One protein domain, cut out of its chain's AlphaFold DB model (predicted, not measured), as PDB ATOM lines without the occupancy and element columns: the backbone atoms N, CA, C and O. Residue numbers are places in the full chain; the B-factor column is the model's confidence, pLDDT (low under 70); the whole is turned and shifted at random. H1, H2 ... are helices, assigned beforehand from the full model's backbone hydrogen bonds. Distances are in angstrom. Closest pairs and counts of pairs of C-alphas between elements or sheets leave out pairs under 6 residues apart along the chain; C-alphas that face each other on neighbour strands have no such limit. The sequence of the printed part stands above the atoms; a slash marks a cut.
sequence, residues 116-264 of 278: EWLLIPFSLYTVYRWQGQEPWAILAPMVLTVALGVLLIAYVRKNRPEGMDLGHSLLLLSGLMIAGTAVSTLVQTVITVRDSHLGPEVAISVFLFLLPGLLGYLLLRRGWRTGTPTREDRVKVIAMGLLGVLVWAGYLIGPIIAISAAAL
ATOM      1  N   GLU A 116     161.905 220.776 270.964       90.38
ATOM      2  CA  GLU A 116     161.610 219.362 270.687       90.38
ATOM      3  C   GLU A 116     161.331 218.610 271.979       90.38
ATOM      4  O   GLU A 116     160.316 217.927 272.083       90.38
ATOM      5  N   TRP A 117     162.169 218.827 272.994       91.12
ATOM      6  CA  TRP A 117     161.992 218.230 274.305       91.12
ATOM      7  C   TRP A 117     160.647 218.632 274.934       91.12
ATOM      8  O   TRP A 117     159.916 217.772 275.406       91.12
ATOM      9  N   LEU A 118     160.247 219.910 274.900       92.19
ATOM     10  CA  LEU A 118     158.951 220.344 275.446       92.19
ATOM     11  C   LEU A 118     157.761 219.756 274.675       92.19
ATOM     12  O   LEU A 118     156.708 219.507 275.261       92.19
ATOM     13  N   LEU A 119     157.904 219.544 273.369       92.50
ATOM     14  CA  LEU A 119     156.811 219.109 272.504       92.50
ATOM     15  C   LEU A 119     156.633 217.587 272.434       92.50
ATOM     16  O   LEU A 119     155.695 217.135 271.776       92.50
ATOM     17  N   ILE A 120     157.433 216.803 273.166       92.44
ATOM     18  CA  ILE A 120     157.332 215.335 273.219       92.44
ATOM     19  C   ILE A 120     155.893 214.817 273.418       92.44
ATOM     20  O   ILE A 120     155.488 213.967 272.626       92.44
ATOM     21  N   PRO A 121     155.053 215.336 274.346       90.94
ATOM     22  CA  PRO A 121     153.653 214.907 274.470       90.94
ATOM     23  C   PRO A 121     152.843 214.955 273.177       90.94
ATOM     24  O   PRO A 121     151.941 214.146 272.975       90.94
ATOM     25  N   PHE A 122     153.131 215.935 272.321       91.38
ATOM     26  CA  PHE A 122     152.437 216.139 271.058       91.38
ATOM     27  C   PHE A 122     153.062 215.287 269.952       91.38
ATOM     28  O   PHE A 122     152.330 214.715 269.149       91.38
ATOM     29  N   SER A 123     154.388 215.123 269.955       93.31
ATOM     30  CA  SER A 123     155.090 214.204 269.052       93.31
ATOM     31  C   SER A 123     154.660 212.749 269.259       93.31
ATOM     32  O   SER A 123     154.485 212.027 268.281       93.31
ATOM     33  N   LEU A 124     154.391 212.335 270.506       94.69
ATOM     34  CA  LEU A 124     153.872 211.001 270.833       94.69
ATOM     35  C   LEU A 124     152.574 210.671 270.089       94.69
ATOM     36  O   LEU A 124     152.388 209.541 269.649       94.69
ATOM     37  N   TYR A 125     151.687 211.651 269.893       95.19
ATOM     38  CA  TYR A 125     150.477 211.438 269.096       95.19
ATOM     39  C   TYR A 125     150.826 211.048 267.655       95.19
ATOM     40  O   TYR A 125     150.239 210.113 267.115       95.19
ATOM     41  N   THR A 126     151.803 211.722 267.045       94.88
ATOM     42  CA  THR A 126     152.279 211.399 265.694       94.88
ATOM     43  C   THR A 126     152.931 210.020 265.642       94.88
ATOM     44  O   THR A 126     152.668 209.285 264.698       94.88
ATOM     45  N   VAL A 127     153.703 209.634 266.666       95.38
ATOM     46  CA  VAL A 127     154.302 208.289 266.773       95.38
ATOM     47  C   VAL A 127     153.217 207.213 266.817       95.38
ATOM     48  O   VAL A 127     153.229 206.297 266.003       95.38
ATOM     49  N   TYR A 128     152.208 207.345 267.680       96.19
ATOM     50  CA  TYR A 128     151.133 206.348 267.751       96.19
ATOM     51  C   TYR A 128     150.264 206.319 266.485       96.19
ATOM     52  O   TYR A 128     149.784 205.262 266.077       96.19
ATOM     53  N   ARG A 129     150.081 207.467 265.817       96.31
ATOM     54  CA  ARG A 129     149.436 207.527 264.497       96.31
ATOM     55  C   ARG A 129     150.264 206.821 263.425       96.31
ATOM     56  O   ARG A 129     149.678 206.127 262.601       96.31
ATOM     57  N   TRP A 130     151.585 206.993 263.446       96.38
ATOM     58  CA  TRP A 130     152.523 206.284 262.575       96.38
ATOM     59  C   TRP A 130     152.459 204.773 262.814       96.38
ATOM     60  O   TRP A 130     152.416 204.017 261.854       96.38
ATOM     61  N   GLN A 131     152.288 204.332 264.062       94.88
ATOM     62  CA  GLN A 131     152.041 202.923 264.387       94.88
ATOM     63  C   GLN A 131     150.682 202.372 263.908       94.88
ATOM     64  O   GLN A 131     150.385 201.195 264.102       94.88
ATOM     65  N   GLY A 132     149.817 203.213 263.337       94.00
ATOM     66  CA  GLY A 132     148.494 202.810 262.867       94.00
ATOM     67  C   GLY A 132     147.401 202.818 263.939       94.00
ATOM     68  O   GLY A 132     146.327 202.261 263.703       94.00
ATOM     69  N   GLN A 133     147.626 203.447 265.101       95.56
ATOM     70  CA  GLN A 133     146.574 203.620 266.104       95.56
ATOM     71  C   GLN A 133     145.574 204.711 265.701       95.56
ATOM     72  O   GLN A 133     145.926 205.764 265.161       95.56
ATOM     73  N   GLU A 134     144.307 204.497 266.045       96.06
ATOM     74  CA  GLU A 134     143.251 205.487 265.843       96.06
ATOM     75  C   GLU A 134     143.297 206.610 266.901       96.06
ATOM     76  O   GLU A 134     143.597 206.344 268.069       96.06
ATOM     77  N   PRO A 135     142.909 207.863 266.572       96.62
ATOM     78  CA  PRO A 135     142.949 208.994 267.509       96.62
ATOM     79  C   PRO A 135     142.225 208.743 268.824       96.62
ATOM     80  O   PRO A 135     142.673 209.177 269.883       96.62
ATOM     81  N   TRP A 136     141.083 208.057 268.764       96.44
ATOM     82  CA  TRP A 136     140.289 207.781 269.951       96.44
ATOM     83  C   TRP A 136     141.005 206.798 270.879       96.44
ATOM     84  O   TRP A 136     140.925 206.979 272.086       96.44
ATOM     85  N   ALA A 137     141.742 205.817 270.351       95.56
ATOM     86  CA  ALA A 137     142.499 204.863 271.160       95.56
ATOM     87  C   ALA A 137     143.660 205.561 271.882       95.56
ATOM     88  O   ALA A 137     143.895 205.313 273.064       95.56
ATOM     89  N   ILE A 138     144.305 206.512 271.199       96.56
ATOM     90  CA  ILE A 138     145.394 207.326 271.753       96.56
ATOM     91  C   ILE A 138     144.885 208.254 272.868       96.56
ATOM     92  O   ILE A 138     145.500 208.363 273.926       96.56
ATOM     93  N   LEU A 139     143.758 208.939 272.644       96.31
ATOM     94  CA  LEU A 139     143.267 209.995 273.538       96.31
ATOM     95  C   LEU A 139     142.344 209.486 274.656       96.31
ATOM     96  O   LEU A 139     142.232 210.140 275.698       96.31
ATOM     97  N   ALA A 140     141.674 208.343 274.469       97.75
ATOM     98  CA  ALA A 140     140.695 207.824 275.424       97.75
ATOM     99  C   ALA A 140     141.255 207.625 276.841       97.75
ATOM    100  O   ALA A 140     140.571 208.048 277.772       97.75
ATOM    101  N   PRO A 141     142.462 207.064 277.066       97.81
ATOM    102  CA  PRO A 141     142.985 206.878 278.421       97.81
ATOM    103  C   PRO A 141     143.071 208.192 279.214       97.81
ATOM    104  O   PRO A 141     142.598 208.266 280.353       97.81
ATOM    105  N   MET A 142     143.586 209.257 278.593       96.94
ATOM    106  CA  MET A 142     143.638 210.596 279.184       96.94
ATOM    107  C   MET A 142     142.230 211.157 279.420       96.94
ATOM    108  O   MET A 142     141.902 211.567 280.536       96.94
ATOM    109  N   VAL A 143     141.382 211.159 278.385       97.81
ATOM    110  CA  VAL A 143     140.031 211.740 278.449       97.81
ATOM    111  C   VAL A 143     139.177 211.044 279.506       97.81
ATOM    112  O   VAL A 143     138.532 211.720 280.306       97.81
ATOM    113  N   LEU A 144     139.201 209.712 279.561       98.44
ATOM    114  CA  LEU A 144     138.461 208.930 280.548       98.44
ATOM    115  C   LEU A 144     138.989 209.171 281.960       98.44
ATOM    116  O   LEU A 144     138.187 209.352 282.871       98.44
ATOM    117  N   THR A 145     140.310 209.245 282.149       98.38
ATOM    118  CA  THR A 145     140.895 209.539 283.467       98.38
ATOM    119  C   THR A 145     140.417 210.890 283.992       98.38
ATOM    120  O   THR A 145     139.956 210.991 285.132       98.38
ATOM    121  N   VAL A 146     140.458 211.927 283.151       98.06
ATOM    122  CA  VAL A 146     139.996 213.266 283.532       98.06
ATOM    123  C   VAL A 146     138.480 213.287 283.736       98.06
ATOM    124  O   VAL A 146     138.020 213.763 284.771       98.06
ATOM    125  N   ALA A 147     137.692 212.744 282.806       98.19
ATOM    126  CA  ALA A 147     136.232 212.764 282.882       98.19
ATOM    127  C   ALA A 147     135.704 211.994 284.102       98.19
ATOM    128  O   ALA A 147     134.934 212.540 284.893       98.19
ATOM    129  N   LEU A 148     136.155 210.751 284.302       98.00
ATOM    130  CA  LEU A 148     135.754 209.927 285.444       98.00
ATOM    131  C   LEU A 148     136.245 210.528 286.761       98.00
ATOM    132  O   LEU A 148     135.501 210.543 287.741       98.00
ATOM    133  N   GLY A 149     137.457 211.085 286.779       96.94
ATOM    134  CA  GLY A 149     137.990 211.791 287.937       96.94
ATOM    135  C   GLY A 149     137.156 213.011 288.321       96.94
ATOM    136  O   GLY A 149     136.805 213.175 289.489       96.94
ATOM    137  N   VAL A 150     136.776 213.844 287.348       95.56
ATOM    138  CA  VAL A 150     135.915 215.017 287.571       95.56
ATOM    139  C   VAL A 150     134.534 214.592 288.067       95.56
ATOM    140  O   VAL A 150     134.038 215.169 289.037       95.56
ATOM    141  N   LEU A 151     133.926 213.569 287.458       95.56
ATOM    142  CA  LEU A 151     132.631 213.036 287.887       95.56
ATOM    143  C   LEU A 151     132.687 212.486 289.317       95.56
ATOM    144  O   LEU A 151     131.811 212.793 290.126       95.56
ATOM    145  N   LEU A 152     133.737 211.734 289.658       93.81
ATOM    146  CA  LEU A 152     133.952 211.214 291.006       93.81
ATOM    147  C   LEU A 152     134.119 212.350 292.021       93.81
ATOM    148  O   LEU A 152     133.483 212.339 293.074       93.81
ATOM    149  N   ILE A 153     134.924 213.363 291.696       91.94
ATOM    150  CA  ILE A 153     135.102 214.550 292.539       91.94
ATOM    151  C   ILE A 153     133.770 215.274 292.738       91.94
ATOM    152  O   ILE A 153     133.449 215.642 293.866       91.94
ATOM    153  N   ALA A 154     132.975 215.456 291.680       90.12
ATOM    154  CA  ALA A 154     131.668 216.100 291.760       90.12
ATOM    155  C   ALA A 154     130.690 215.303 292.640       90.12
ATOM    156  O   ALA A 154     130.020 215.882 293.498       90.12
ATOM    157  N   TYR A 155     130.661 213.977 292.478       89.56
ATOM    158  CA  TYR A 155     129.832 213.074 293.272       89.56
ATOM    159  C   TYR A 155     130.201 213.120 294.760       89.56
ATOM    160  O   TYR A 155     129.338 213.337 295.610       89.56
ATOM    161  N   VAL A 156     131.490 212.988 295.086       86.88
ATOM    162  CA  VAL A 156     131.956 212.948 296.481       86.88
ATOM    163  C   VAL A 156     131.919 214.339 297.130       86.88
ATOM    164  O   VAL A 156     131.652 214.451 298.328       86.88
ATOM    165  N   ARG A 157     132.105 215.425 296.360       83.69
ATOM    166  CA  ARG A 157     132.004 216.808 296.865       83.69
ATOM    167  C   ARG A 157     130.628 217.112 297.455       83.69
ATOM    168  O   ARG A 157     130.562 217.909 298.385       83.69
ATOM    169  N   LYS A 158     129.551 216.482 296.969       77.94
ATOM    170  CA  LYS A 158     128.192 216.674 297.509       77.94
ATOM    171  C   LYS A 158     128.112 216.410 299.020       77.94
ATOM    172  O   LYS A 158     127.300 217.025 299.699       77.94
ATOM    173  N   ASN A 159     128.984 215.545 299.538       73.25
ATOM    174  CA  ASN A 159     129.022 215.152 300.945       73.25
ATOM    175  C   ASN A 159     130.094 215.902 301.753       73.25
ATOM    176  O   ASN A 159     130.386 215.518 302.886       73.25
ATOM    177  N   ARG A 160     130.724 216.941 301.187       73.50
ATOM    178  CA  ARG A 160     131.732 217.723 301.907       73.50
ATOM    179  C   ARG A 160     131.088 218.793 302.791       73.50
ATOM    180  O   ARG A 160     130.256 219.548 302.295       73.50
ATOM    181  N   PRO A 161     131.530 218.918 304.056       58.19
ATOM    182  CA  PRO A 161     131.063 219.978 304.947       58.19
ATOM    183  C   PRO A 161     131.561 221.366 304.516       58.19
ATOM    184  O   PRO A 161     130.882 222.362 304.743       58.19
ATOM    185  N   GLU A 162     132.720 221.436 303.855       71.31
ATOM    186  CA  GLU A 162     133.323 222.679 303.373       71.31
ATOM    187  C   GLU A 162     133.329 222.737 301.840       71.31
ATOM    188  O   GLU A 162     133.601 221.751 301.147       71.31
ATOM    189  N   GLY A 163     133.024 223.915 301.293       71.31
ATOM    190  CA  GLY A 163     133.013 224.132 299.853       71.31
ATOM    191  C   GLY A 163     134.422 224.168 299.261       71.31
ATOM    192  O   GLY A 163     135.330 224.773 299.821       71.31
ATOM    193  N   MET A 164     134.589 223.557 298.089       80.62
ATOM    194  CA  MET A 164     135.858 223.542 297.364       80.62
ATOM    195  C   MET A 164     136.134 224.903 296.724       80.62
ATOM    196  O   MET A 164     135.284 225.442 296.011       80.62
ATOM    197  N   ASP A 165     137.314 225.441 297.002       85.62
ATOM    198  CA  ASP A 165     137.771 226.728 296.493       85.62
ATOM    199  C   ASP A 165     138.409 226.565 295.086       85.62
ATOM    200  O   ASP A 165     138.600 225.441 294.594       85.62
ATOM    201  N   LEU A 166     138.701 227.672 294.396       87.75
ATOM    202  CA  LEU A 166     139.286 227.658 293.052       87.75
ATOM    203  C   LEU A 166     140.670 226.993 293.030       87.75
ATOM    204  O   LEU A 166     140.944 226.196 292.139       87.75
ATOM    205  N   GLY A 167     141.526 227.274 294.015       91.06
ATOM    206  CA  GLY A 167     142.876 226.712 294.085       91.06
ATOM    207  C   GLY A 167     142.852 225.191 294.227       91.06
ATOM    208  O   GLY A 167     143.511 224.487 293.466       91.06
ATOM    209  N   HIS A 168     142.025 224.669 295.130       91.06
ATOM    210  CA  HIS A 168     141.820 223.235 295.317       91.06
ATOM    211  C   HIS A 168     141.236 222.580 294.060       91.06
ATOM    212  O   HIS A 168     141.675 221.500 293.670       91.06
ATOM    213  N   SER A 169     140.300 223.252 293.381       91.88
ATOM    214  CA  SER A 169     139.725 222.764 292.121       91.88
ATOM    215  C   SER A 169     140.774 222.658 291.011       91.88
ATOM    216  O   SER A 169     140.835 221.644 290.317       91.88
ATOM    217  N   LEU A 170     141.642 223.665 290.880       95.12
ATOM    218  CA  LEU A 170     142.747 223.658 289.921       95.12
ATOM    219  C   LEU A 170     143.786 222.580 290.253       95.12
ATOM    220  O   LEU A 170     144.246 221.888 289.350       95.12
ATOM    221  N   LEU A 171     144.115 222.374 291.534       96.00
ATOM    222  CA  LEU A 171     145.017 221.293 291.955       96.00
ATOM    223  C   LEU A 171     144.457 219.910 291.625       96.00
ATOM    224  O   LEU A 171     145.202 219.040 291.182       96.00
ATOM    225  N   LEU A 172     143.153 219.708 291.819       96.25
ATOM    226  CA  LEU A 172     142.502 218.456 291.457       96.25
ATOM    227  C   LEU A 172     142.507 218.234 289.944       96.25
ATOM    228  O   LEU A 172     142.864 217.149 289.499       96.25
ATOM    229  N   LEU A 173     142.173 219.260 289.155       97.31
ATOM    230  CA  LEU A 173     142.231 219.181 287.694       97.31
ATOM    231  C   LEU A 173     143.655 218.878 287.208       97.31
ATOM    232  O   LEU A 173     143.850 217.960 286.418       97.31
ATOM    233  N   SER A 174     144.651 219.594 287.729       98.38
ATOM    234  CA  SER A 174     146.067 219.351 287.439       98.38
ATOM    235  C   SER A 174     146.486 217.919 287.783       98.38
ATOM    236  O   SER A 174     147.078 217.233 286.950       98.38
ATOM    237  N   GLY A 175     146.115 217.439 288.975       98.44
ATOM    238  CA  GLY A 175     146.396 216.076 289.414       98.44
ATOM    239  C   GLY A 175     145.760 215.018 288.510       98.44
ATOM    240  O   GLY A 175     146.421 214.033 288.191       98.44
ATOM    241  N   LEU A 176     144.528 215.241 288.034       98.56
ATOM    242  CA  LEU A 176     143.866 214.356 287.069       98.56
ATOM    243  C   LEU A 176     144.558 214.351 285.706       98.56
ATOM    244  O   LEU A 176     144.734 213.281 285.134       98.56
ATOM    245  N   MET A 177     144.972 215.511 285.190       98.50
ATOM    246  CA  MET A 177     145.691 215.588 283.912       98.50
ATOM    247  C   MET A 177     147.044 214.875 283.993       98.50
ATOM    248  O   MET A 177     147.396 214.108 283.104       98.50
ATOM    249  N   ILE A 178     147.793 215.086 285.076       98.50
ATOM    250  CA  ILE A 178     149.088 214.429 285.298       98.50
ATOM    251  C   ILE A 178     148.911 212.912 285.490       98.50
ATOM    252  O   ILE A 178     149.641 212.131 284.881       98.50
ATOM    253  N   ALA A 179     147.907 212.480 286.260       98.38
ATOM    254  CA  ALA A 179     147.567 211.063 286.395       98.38
ATOM    255  C   ALA A 179     147.105 210.447 285.062       98.38
ATOM    256  O   ALA A 179     147.425 209.299 284.771       98.38
ATOM    257  N   GLY A 180     146.407 211.214 284.223       98.19
ATOM    258  CA  GLY A 180     145.999 210.783 282.889       98.19
ATOM    259  C   GLY A 180     147.183 210.486 281.971       98.19
ATOM    260  O   GLY A 180     147.090 209.561 281.167       98.19
ATOM    261  N   THR A 181     148.322 211.176 282.126       97.75
ATOM    262  CA  THR A 181     149.562 210.801 281.426       97.75
ATOM    263  C   THR A 181     150.038 209.431 281.887       97.75
ATOM    264  O   THR A 181     150.280 208.584 281.040       97.75
ATOM    265  N   ALA A 182     150.084 209.171 283.197       98.06
ATOM    266  CA  ALA A 182     150.477 207.860 283.717       98.06
ATOM    267  C   ALA A 182     149.586 206.727 283.187       98.06
ATOM    268  O   ALA A 182     150.090 205.695 282.752       98.06
ATOM    269  N   VAL A 183     148.265 206.930 283.186       98.25
ATOM    270  CA  VAL A 183     147.315 205.945 282.649       98.25
ATOM    271  C   VAL A 183     147.521 205.748 281.147       98.25
ATOM    272  O   VAL A 183     147.517 204.611 280.686       98.25
ATOM    273  N   SER A 184     147.745 206.824 280.389       97.69
ATOM    274  CA  SER A 184     148.005 206.738 278.946       97.69
ATOM    275  C   SER A 184     149.295 205.976 278.655       97.69
ATOM    276  O   SER A 184     149.262 205.033 277.874       97.69
ATOM    277  N   THR A 185     150.398 206.309 279.332       97.12
ATOM    278  CA  THR A 185     151.680 205.602 279.202       97.12
ATOM    279  C   THR A 185     151.534 204.125 279.554       97.12
ATOM    280  O   THR A 185     151.984 203.280 278.795       97.12
ATOM    281  N   LEU A 186     150.844 203.796 280.653       96.81
ATOM    282  CA  LEU A 186     150.601 202.405 281.042       96.81
ATOM    283  C   LEU A 186     149.803 201.640 279.978       96.81
ATOM    284  O   LEU A 186     150.155 200.510 279.651       96.81
ATOM    285  N   VAL A 187     148.735 202.238 279.441       96.62
ATOM    286  CA  VAL A 187     147.934 201.619 278.375       96.62
ATOM    287  C   VAL A 187     148.787 201.382 277.130       96.62
ATOM    288  O   VAL A 187     148.749 200.279 276.595       96.62
ATOM    289  N   GLN A 188     149.583 202.369 276.715       96.06
ATOM    290  CA  GLN A 188     150.463 202.247 275.551       96.06
ATOM    291  C   GLN A 188     151.529 201.167 275.767       96.06
ATOM    292  O   GLN A 188     151.666 200.280 274.936       96.06
ATOM    293  N   THR A 189     152.172 201.117 276.937       95.25
ATOM    294  CA  THR A 189     153.086 200.021 277.296       95.25
ATOM    295  C   THR A 189     152.403 198.654 277.226       95.25
ATOM    296  O   THR A 189     152.972 197.719 276.678       95.25
ATOM    297  N   VAL A 190     151.179 198.510 277.747       93.50
ATOM    298  CA  VAL A 190     150.449 197.229 277.710       93.50
ATOM    299  C   VAL A 190     150.071 196.811 276.291       93.50
ATOM    300  O   VAL A 190     150.027 195.611 276.024       93.50
ATOM    301  N   ILE A 191     149.755 197.761 275.407       91.62
ATOM    302  CA  ILE A 191     149.493 197.484 273.990       91.62
ATOM    303  C   ILE A 191     150.787 196.990 273.345       91.62
ATOM    304  O   ILE A 191     150.831 195.862 272.870       91.62
ATOM    305  N   THR A 192     151.846 197.783 273.440       91.56
ATOM    306  CA  THR A 192     153.113 197.555 272.748       91.56
ATOM    307  C   THR A 192     153.824 196.275 273.184       91.56
ATOM    308  O   THR A 192     154.322 195.528 272.350       91.56
ATOM    309  N   VAL A 193     153.839 195.968 274.485       89.69
ATOM    310  CA  VAL A 193     154.506 194.768 275.022       89.69
ATOM    311  C   VAL A 193     153.938 193.465 274.452       89.69
ATOM    312  O   VAL A 193     154.623 192.447 274.469       89.69
ATOM    313  N   ARG A 194     152.696 193.460 273.955       84.56
ATOM    314  CA  ARG A 194     152.107 192.260 273.336       84.56
ATOM    315  C   ARG A 194     152.800 191.871 272.038       84.56
ATOM    316  O   ARG A 194     152.788 190.692 271.699       84.56
ATOM    317  N   ASP A 195     153.400 192.850 271.377       80.38
ATOM    318  CA  ASP A 195     153.900 192.739 270.015       80.38
ATOM    319  C   ASP A 195     155.438 192.667 269.972       80.38
ATOM    320  O   ASP A 195     156.022 192.512 268.907       80.38
ATOM    321  N   SER A 196     156.111 192.784 271.124       84.62
ATOM    322  CA  SER A 196     157.569 192.946 271.219       84.62
ATOM    323  C   SER A 196     158.177 192.173 272.387       84.62
ATOM    324  O   SER A 196     157.517 191.938 273.402       84.62
ATOM    325  N   HIS A 197     159.472 191.874 272.308       80.88
ATOM    326  CA  HIS A 197     160.200 191.281 273.426       80.88
ATOM    327  C   HIS A 197     160.364 192.262 274.599       80.88
ATOM    328  O   HIS A 197     160.683 193.440 274.424       80.88
ATOM    329  N   LEU A 198     160.203 191.767 275.830       80.06
ATOM    330  CA  LEU A 198     160.416 192.557 277.043       80.06
ATOM    331  C   LEU A 198     161.914 192.754 277.315       80.06
ATOM    332  O   LEU A 198     162.559 191.930 277.961       80.06
ATOM    333  N   GLY A 199     162.459 193.873 276.843       83.44
ATOM    334  CA  GLY A 199     163.827 194.306 277.129       83.44
ATOM    335  C   GLY A 199     163.964 195.173 278.393       83.44
ATOM    336  O   GLY A 199     162.970 195.570 279.009       83.44
ATOM    337  N   PRO A 200     165.203 195.543 278.775       88.00
ATOM    338  CA  PRO A 200     165.453 196.478 279.877       88.00
ATOM    339  C   PRO A 200     164.825 197.863 279.643       88.00
ATOM    340  O   PRO A 200     164.536 198.567 280.609       88.00
ATOM    341  N   GLU A 201     164.553 198.237 278.390       90.69
ATOM    342  CA  GLU A 201     163.900 199.501 278.019       90.69
ATOM    343  C   GLU A 201     162.492 199.663 278.597       90.69
ATOM    344  O   GLU A 201     162.047 200.780 278.855       90.69
ATOM    345  N   VAL A 202     161.811 198.563 278.917       91.69
ATOM    346  CA  VAL A 202     160.507 198.596 279.595       91.69
ATOM    347  C   VAL A 202     160.603 199.332 280.934       91.69
ATOM    348  O   VAL A 202     159.655 200.003 281.345       91.69
ATOM    349  N   ALA A 203     161.762 199.287 281.603       93.31
ATOM    350  CA  ALA A 203     161.997 200.037 282.833       93.31
ATOM    351  C   ALA A 203     161.869 201.561 282.634       93.31
ATOM    352  O   ALA A 203     161.437 202.259 283.555       93.31
ATOM    353  N   ILE A 204     162.189 202.071 281.438       94.19
ATOM    354  CA  ILE A 204     162.033 203.486 281.079       94.19
ATOM    355  C   ILE A 204     160.548 203.844 281.081       94.19
ATOM    356  O   ILE A 204     160.134 204.768 281.780       94.19
ATOM    357  N   SER A 205     159.715 203.059 280.397       95.00
ATOM    358  CA  SER A 205     158.267 203.289 280.373       95.00
ATOM    359  C   SER A 205     157.639 203.134 281.755       95.00
ATOM    360  O   SER A 205     156.755 203.905 282.132       95.00
ATOM    361  N   VAL A 206     158.143 202.183 282.555       94.75
ATOM    362  CA  VAL A 206     157.741 202.013 283.955       94.75
ATOM    363  C   VAL A 206     157.999 203.283 284.759       94.75
ATOM    364  O   VAL A 206     157.107 203.774 285.453       94.75
ATOM    365  N   PHE A 207     159.188 203.864 284.628       95.38
ATOM    366  CA  PHE A 207     159.508 205.144 285.248       95.38
ATOM    367  C   PHE A 207     158.588 206.272 284.747       95.38
ATOM    368  O   PHE A 207     158.048 207.032 285.559       95.38
ATOM    369  N   LEU A 208     158.347 206.335 283.433       93.88
ATOM    370  CA  LEU A 208     157.512 207.349 282.783       93.88
ATOM    371  C   LEU A 208     156.016 207.243 283.111       93.88
ATOM    372  O   LEU A 208     155.308 208.229 282.923       93.88
ATOM    373  N   PHE A 209     155.512 206.125 283.645       95.12
ATOM    374  CA  PHE A 209     154.159 206.088 284.219       95.12
ATOM    375  C   PHE A 209     154.153 206.244 285.746       95.12
ATOM    376  O   PHE A 209     153.272 206.918 286.286       95.12
ATOM    377  N   LEU A 210     155.125 205.675 286.470       97.56
ATOM    378  CA  LEU A 210     155.156 205.739 287.936       97.56
ATOM    379  C   LEU A 210     155.371 207.163 288.448       97.56
ATOM    380  O   LEU A 210     154.700 207.577 289.397       97.56
ATOM    381  N   LEU A 211     156.281 207.921 287.833       97.38
ATOM    382  CA  LEU A 211     156.604 209.267 288.297       97.38
ATOM    383  C   LEU A 211     155.440 210.253 288.068       97.38
ATOM    384  O   LEU A 211     155.009 210.870 289.049       97.38
ATOM    385  N   PRO A 212     154.829 210.360 286.868       97.88
ATOM    386  CA  PRO A 212     153.591 211.124 286.706       97.88
ATOM    387  C   PRO A 212     152.454 210.601 287.588       97.88
ATOM    388  O   PRO A 212     151.720 211.398 288.165       97.88
ATOM    389  N   GLY A 213     152.335 209.284 287.784       98.25
ATOM    390  CA  GLY A 213     151.321 208.699 288.665       98.25
ATOM    391  C   GLY A 213     151.459 209.180 290.111       98.25
ATOM    392  O   GLY A 213     150.480 209.609 290.728       98.25
ATOM    393  N   LEU A 214     152.689 209.193 290.635       98.50
ATOM    394  CA  LEU A 214     153.002 209.709 291.965       98.50
ATOM    395  C   LEU A 214     152.719 211.213 292.071       98.50
ATOM    396  O   LEU A 214     152.060 211.639 293.019       98.50
ATOM    397  N   LEU A 215     153.174 212.017 291.103       98.44
ATOM    398  CA  LEU A 215     152.926 213.465 291.085       98.44
ATOM    399  C   LEU A 215     151.424 213.779 291.032       98.44
ATOM    400  O   LEU A 215     150.935 214.602 291.809       98.44
ATOM    401  N   GLY A 216     150.683 213.076 290.173       98.31
ATOM    402  CA  GLY A 216     149.233 213.188 290.049       98.31
ATOM    403  C   GLY A 216     148.531 212.843 291.360       98.31
ATOM    404  O   GLY A 216     147.732 213.635 291.857       98.31
ATOM    405  N   TYR A 217     148.896 211.724 291.991       98.19
ATOM    406  CA  TYR A 217     148.372 211.335 293.302       98.19
ATOM    407  C   TYR A 217     148.645 212.386 294.387       98.19
ATOM    408  O   TYR A 217     147.740 212.739 295.149       98.19
ATOM    409  N   LEU A 218     149.870 212.915 294.468       98.25
ATOM    410  CA  LEU A 218     150.232 213.921 295.468       98.25
ATOM    411  C   LEU A 218     149.446 215.224 295.276       98.25
ATOM    412  O   LEU A 218     148.970 215.794 296.263       98.25
ATOM    413  N   LEU A 219     149.252 215.666 294.029       97.81
ATOM    414  CA  LEU A 219     148.437 216.837 293.698       97.81
ATOM    415  C   LEU A 219     146.952 216.609 293.990       97.81
ATOM    416  O   LEU A 219     146.327 217.473 294.603       97.81
ATOM    417  N   LEU A 220     146.406 215.436 293.659       96.88
ATOM    418  CA  LEU A 220     145.031 215.066 294.002       96.88
ATOM    419  C   LEU A 220     144.823 215.064 295.518       96.88
ATOM    420  O   LEU A 220     143.905 215.703 296.030       96.88
ATOM    421  N   ARG A 221     145.726 214.413 296.259       95.12
ATOM    422  CA  ARG A 221     145.703 214.383 297.725       95.12
ATOM    423  C   ARG A 221     145.788 215.788 298.309       95.12
ATOM    424  O   ARG A 221     145.138 216.065 299.315       95.12
ATOM    425  N   ARG A 222     146.585 216.669 297.700       93.62
ATOM    426  CA  ARG A 222     146.743 218.060 298.128       93.62
ATOM    427  C   ARG A 222     145.494 218.889 297.844       93.62
ATOM    428  O   ARG A 222     145.019 219.556 298.755       93.62
ATOM    429  N   GLY A 223     144.942 218.812 296.635       91.62
ATOM    430  CA  GLY A 223     143.686 219.468 296.260       91.62
ATOM    431  C   GLY A 223     142.480 218.944 297.044       91.62
ATOM    432  O   GLY A 223     141.474 219.633 297.180       91.62
ATOM    433  N   TRP A 224     142.588 217.747 297.627       91.00
ATOM    434  CA  TRP A 224     141.580 217.196 298.525       91.00
ATOM    435  C   TRP A 224     141.723 217.644 299.991       91.00
ATOM    436  O   TRP A 224     140.845 217.338 300.795       91.00
ATOM    437  N   ARG A 225     142.778 218.362 300.388       87.88
ATOM    438  CA  ARG A 225     142.859 218.908 301.755       87.88
ATOM    439  C   ARG A 225     141.909 220.094 301.932       87.88
ATOM    440  O   ARG A 225     141.449 220.675 300.957       87.88
ATOM    441  N   THR A 226     141.596 220.410 303.183       79.31
ATOM    442  CA  THR A 226     140.878 221.627 303.576       79.31
ATOM    443  C   THR A 226     141.846 222.634 304.197       79.31
ATOM    444  O   THR A 226     142.939 222.271 304.644       79.31
ATOM    445  N   GLY A 227     141.440 223.903 304.231       80.44
ATOM    446  CA  GLY A 227     142.215 224.995 304.819       80.44
ATOM    447  C   GLY A 227     143.131 225.732 303.838       80.44
ATOM    448  O   GLY A 227     143.312 225.350 302.683       80.44
ATOM    449  N   THR A 228     143.703 226.841 304.305       82.94
ATOM    450  CA  THR A 228     144.572 227.698 303.490       82.94
ATOM    451  C   THR A 228     145.948 227.055 303.293       82.94
ATOM    452  O   THR A 228     146.570 226.643 304.277       82.94
ATOM    453  N   PRO A 229     146.471 226.981 302.057       87.12
ATOM    454  CA  PRO A 229     147.778 226.391 301.800       87.12
ATOM    455  C   PRO A 229     148.905 227.219 302.429       87.12
ATOM    456  O   PRO A 229     149.001 228.430 302.227       87.12
ATOM    457  N   THR A 230     149.796 226.550 303.165       91.38
ATOM    458  CA  THR A 230     150.981 227.188 303.755       91.38
ATOM    459  C   THR A 230     152.000 227.577 302.674       91.38
ATOM    460  O   THR A 230     151.942 227.102 301.537       91.38
ATOM    461  N   ARG A 231     152.989 228.415 303.020       92.12
ATOM    462  CA  ARG A 231     154.102 228.735 302.104       92.12
ATOM    463  C   ARG A 231     154.860 227.482 301.661       92.12
ATOM    464  O   ARG A 231     155.162 227.348 300.481       92.12
ATOM    465  N   GLU A 232     155.118 226.563 302.587       94.38
ATOM    466  CA  GLU A 232     155.792 225.294 302.296       94.38
ATOM    467  C   GLU A 232     154.995 224.462 301.284       94.38
ATOM    468  O   GLU A 232     155.548 223.911 300.335       94.38
ATOM    469  N   ASP A 233     153.674 224.428 301.438       93.12
ATOM    470  CA  ASP A 233     152.801 223.699 300.528       93.12
ATOM    471  C   ASP A 233     152.799 224.281 299.116       93.12
ATOM    472  O   ASP A 233     152.809 223.531 298.143       93.12
ATOM    473  N   ARG A 234     152.821 225.612 299.001       94.81
ATOM    474  CA  ARG A 234     152.916 226.301 297.710       94.81
ATOM    475  C   ARG A 234     154.238 225.981 297.017       94.81
ATOM    476  O   ARG A 234     154.227 225.637 295.840       94.81
ATOM    477  N   VAL A 235     155.353 226.000 297.753       97.06
ATOM    478  CA  VAL A 235     156.672 225.612 297.223       97.06
ATOM    479  C   VAL A 235     156.669 224.159 296.745       97.06
ATOM    480  O   VAL A 235     157.132 223.887 295.640       97.06
ATOM    481  N   LYS A 236     156.083 223.232 297.514       97.25
ATOM    482  CA  LYS A 236     155.949 221.822 297.105       97.25
ATOM    483  C   LYS A 236     155.126 221.669 295.828       97.25
ATOM    484  O   LYS A 236     155.514 220.903 294.955       97.25
ATOM    485  N   VAL A 237     154.010 222.389 295.698       97.75
ATOM    486  CA  VAL A 237     153.189 222.356 294.478       97.75
ATOM    487  C   VAL A 237     153.944 222.917 293.277       97.75
ATOM    488  O   VAL A 237     153.903 222.303 292.216       97.75
ATOM    489  N   ILE A 238     154.671 224.027 293.436       98.06
ATOM    490  CA  ILE A 238     155.510 224.582 292.365       98.06
ATOM    491  C   ILE A 238     156.570 223.562 291.944       98.06
ATOM    492  O   ILE A 238     156.718 223.305 290.754       98.06
ATOM    493  N   ALA A 239     157.255 222.929 292.901       98.06
ATOM    494  CA  ALA A 239     158.241 221.892 292.613       98.06
ATOM    495  C   ALA A 239     157.621 220.696 291.869       98.06
ATOM    496  O   ALA A 239     158.185 220.241 290.880       98.06
ATOM    497  N   MET A 240     156.437 220.227 292.284       98.44
ATOM    498  CA  MET A 240     155.705 219.168 291.576       98.44
ATOM    499  C   MET A 240     155.298 219.587 290.158       98.44
ATOM    500  O   MET A 240     155.377 218.772 289.246       98.44
ATOM    501  N   GLY A 241     154.896 220.845 289.955       97.94
ATOM    502  CA  GLY A 241     154.610 221.389 288.628       97.94
ATOM    503  C   GLY A 241     155.857 221.423 287.742       97.94
ATOM    504  O   GLY A 241     155.829 220.917 286.629       97.94
ATOM    505  N   LEU A 242     156.984 221.929 288.245       97.75
ATOM    506  CA  LEU A 242     158.248 221.938 287.501       97.75
ATOM    507  C   LEU A 242     158.714 220.519 287.149       97.75
ATOM    508  O   LEU A 242     159.065 220.261 286.002       97.75
ATOM    509  N   LEU A 243     158.641 219.580 288.100       97.69
ATOM    510  CA  LEU A 243     158.904 218.162 287.834       97.69
ATOM    511  C   LEU A 243     157.938 217.595 286.788       97.69
ATOM    512  O   LEU A 243     158.365 216.851 285.920       97.69
ATOM    513  N   GLY A 244     156.661 217.982 286.832       97.12
ATOM    514  CA  GLY A 244     155.659 217.602 285.840       97.12
ATOM    515  C   GLY A 244     156.004 218.071 284.425       97.12
ATOM    516  O   GLY A 244     155.795 217.313 283.483       97.12
ATOM    517  N   VAL A 245     156.576 219.271 284.268       96.75
ATOM    518  CA  VAL A 245     157.126 219.736 282.980       96.75
ATOM    519  C   VAL A 245     158.312 218.865 282.560       96.75
ATOM    520  O   VAL A 245     158.344 218.423 281.417       96.75
ATOM    521  N   LEU A 246     159.234 218.565 283.488       94.06
ATOM    522  CA  LEU A 246     160.419 217.715 283.266       94.06
ATOM    523  C   LEU A 246     160.114 216.292 282.797       94.06
ATOM    524  O   LEU A 246     160.952 215.673 282.154       94.06
ATOM    525  N   VAL A 247     158.931 215.775 283.108       94.62
ATOM    526  CA  VAL A 247     158.512 214.422 282.710       94.62
ATOM    527  C   VAL A 247     157.344 214.443 281.734       94.62
ATOM    528  O   VAL A 247     156.650 213.441 281.579       94.62
ATOM    529  N   TRP A 248     157.091 215.599 281.112       94.75
ATOM    530  CA  TRP A 248     156.083 215.758 280.065       94.75
ATOM    531  C   TRP A 248     154.651 215.389 280.492       94.75
ATOM    532  O   TRP A 248     153.807 215.002 279.681       94.75
ATOM    533  N   ALA A 249     154.346 215.520 281.782       96.06
ATOM    534  CA  ALA A 249     153.058 215.122 282.325       96.06
ATOM    535  C   ALA A 249     151.944 216.132 282.014       96.06
ATOM    536  O   ALA A 249     152.161 217.339 281.892       96.06
ATOM    537  N   GLY A 250     150.710 215.633 281.921       95.75
ATOM    538  CA  GLY A 250     149.494 216.426 281.754       95.75
ATOM    539  C   GLY A 250     149.482 217.321 280.514       95.75
ATOM    540  O   GLY A 250     148.888 218.398 280.580       95.75
ATOM    541  N   TYR A 251     150.164 216.921 279.431       93.94
ATOM    542  CA  TYR A 251     150.366 217.723 278.212       93.94
ATOM    543  C   TYR A 251     150.894 219.138 278.498       93.94
ATOM    544  O   TYR A 251     150.490 220.098 277.846       93.94
ATOM    545  N   LEU A 252     151.741 219.291 279.526       95.50
ATOM    546  CA  LEU A 252     152.243 220.568 280.067       95.50
ATOM    547  C   LEU A 252     151.176 221.486 280.690       95.50
ATOM    548  O   LEU A 252     151.481 222.254 281.602       95.50
ATOM    549  N   ILE A 253     149.914 221.369 280.279       96.81
ATOM    550  CA  ILE A 253     148.783 222.129 280.815       96.81
ATOM    551  C   ILE A 253     148.563 221.789 282.293       96.81
ATOM    552  O   ILE A 253     148.438 222.694 283.116       96.81
ATOM    553  N   GLY A 254     148.569 220.503 282.657       97.56
ATOM    554  CA  GLY A 254     148.432 220.064 284.051       97.56
ATOM    555  C   GLY A 254     149.471 220.715 284.979       97.56
ATOM    556  O   GLY A 254     149.085 221.373 285.951       97.56
ATOM    557  N   PRO A 255     150.777 220.599 284.685       98.00
ATOM    558  CA  PRO A 255     151.841 221.295 285.404       98.00
ATOM    559  C   PRO A 255     151.663 222.815 285.519       98.00
ATOM    560  O   PRO A 255     151.804 223.365 286.615       98.00
ATOM    561  N   ILE A 256     151.298 223.495 284.426       97.75
ATOM    562  CA  ILE A 256     151.049 224.946 284.425       97.75
ATOM    563  C   ILE A 256     149.898 225.290 285.378       97.75
ATOM    564  O   ILE A 256     150.038 226.194 286.200       97.75
ATOM    565  N   ILE A 257     148.803 224.522 285.347       98.12
ATOM    566  CA  ILE A 257     147.667 224.698 286.261       98.12
ATOM    567  C   ILE A 257     148.106 224.551 287.726       98.12
ATOM    568  O   ILE A 257     147.684 225.355 288.559       98.12
ATOM    569  N   ALA A 258     148.962 223.578 288.062       97.88
ATOM    570  CA  ALA A 258     149.476 223.421 289.429       97.88
ATOM    571  C   ALA A 258     150.279 224.647 289.884       97.88
ATOM    572  O   ALA A 258     150.055 225.159 290.984       97.88
ATOM    573  N   ILE A 259     151.182 225.144 289.034       97.81
ATOM    574  CA  ILE A 259     152.002 226.325 289.334       97.81
ATOM    575  C   ILE A 259     151.106 227.557 289.518       97.81
ATOM    576  O   ILE A 259     151.252 228.286 290.501       97.81
ATOM    577  N   SER A 260     150.128 227.759 288.630       96.12
ATOM    578  CA  SER A 260     149.153 228.846 288.755       96.12
ATOM    579  C   SER A 260     148.322 228.730 290.035       96.12
ATOM    580  O   SER A 260     148.140 229.724 290.739       96.12
ATOM    581  N   ALA A 261     147.872 227.525 290.397       94.00
ATOM    582  CA  ALA A 261     147.126 227.289 291.630       94.00
ATOM    583  C   ALA A 261     147.953 227.636 292.881       94.00
ATOM    584  O   ALA A 261     147.432 228.235 293.822       94.00
ATOM    585  N   ALA A 262     149.254 227.331 292.878       93.94
ATOM    586  CA  ALA A 262     150.167 227.684 293.964       93.94
ATOM    587  C   ALA A 262     150.460 229.188 294.072       93.94
ATOM    588  O   ALA A 262     150.864 229.645 295.144       93.94
ATOM    589  N   ALA A 263     150.248 229.956 293.001       92.44
ATOM    590  CA  ALA A 263     150.428 231.406 292.973       92.44
ATOM    591  C   ALA A 263     149.157 232.192 293.361       92.44
ATOM    592  O   ALA A 263     149.240 233.389 293.635       92.44
ATOM    593  N   LEU A 264     147.983 231.544 293.425       89.12
ATOM    594  CA  LEU A 264     146.719 232.218 293.744       89.12
ATOM    595  C   LEU A 264     146.708 232.792 295.172       89.12
ATOM    596  O   LEU A 264     147.013 232.063 296.123       89.12
TER     597      LEU A 264
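This is residues 116 to 264 of the 278 residues of an uncharacterized protein of Methanomassiliicoccales archaeon (UniProt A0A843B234). An elongated bundle is built round one long helix, H3, with H2, H4 and H6 packed on it and H5 covering H6 and part of H4. H3, H4, H5 and H6 form an up-and-down bundle, each running against the one before; H1 slants outside it, from H6 to H2. The 149 printed residues hold six named helices, H1 to H6 in order, and no named strand: all helix. The whole is compact, with radius of gyration of the C-alphas 16.2 A and spans 50 by 30 by 23 A.

Start at H3, residues 166 to 192, a hairpin with H4, residues 202 to 223; their closest C-alphas, Gly 175 and Gly 216, are 4.1 A apart. H6, residues 249 to 263, touches H3, closest at C-alphas 250 and 178, 4.1 A. H2, residues 135 to 157, kinks 39 degrees near residue 142, where C-alphas 142 and 180 bring it closest to H3, 4.4 A. H5, residues 231 to 246, touches H6, closest at C-alphas 241 and 255, 4.3 A. H1, residues 116 to 130, only just touches H6 with residues 121 to 122 alone, 3 pairs of C-alphas within 8 A, the closest Pro 121 and Tyr 251, 5.7 A. Every O i to N i+4 pair is within hydrogen-bond range in H3 and H5, but 7 of 11 in H1, 17 of 19 in H2, 17 of 18 in H4 and 9 of 11 in H6.

Find C-alpha 166 at (139.286, 227.658, 293.052); H3 runs 38.9 A to C-alpha 192 at (153.113, 197.555, 272.748). H2 measures 32.3 A and H4 31.6 A.

Residues 194 to 201 stand free. The printed part has no cut, and no link is long. Look at residue 161 for the one pLDDT under 70.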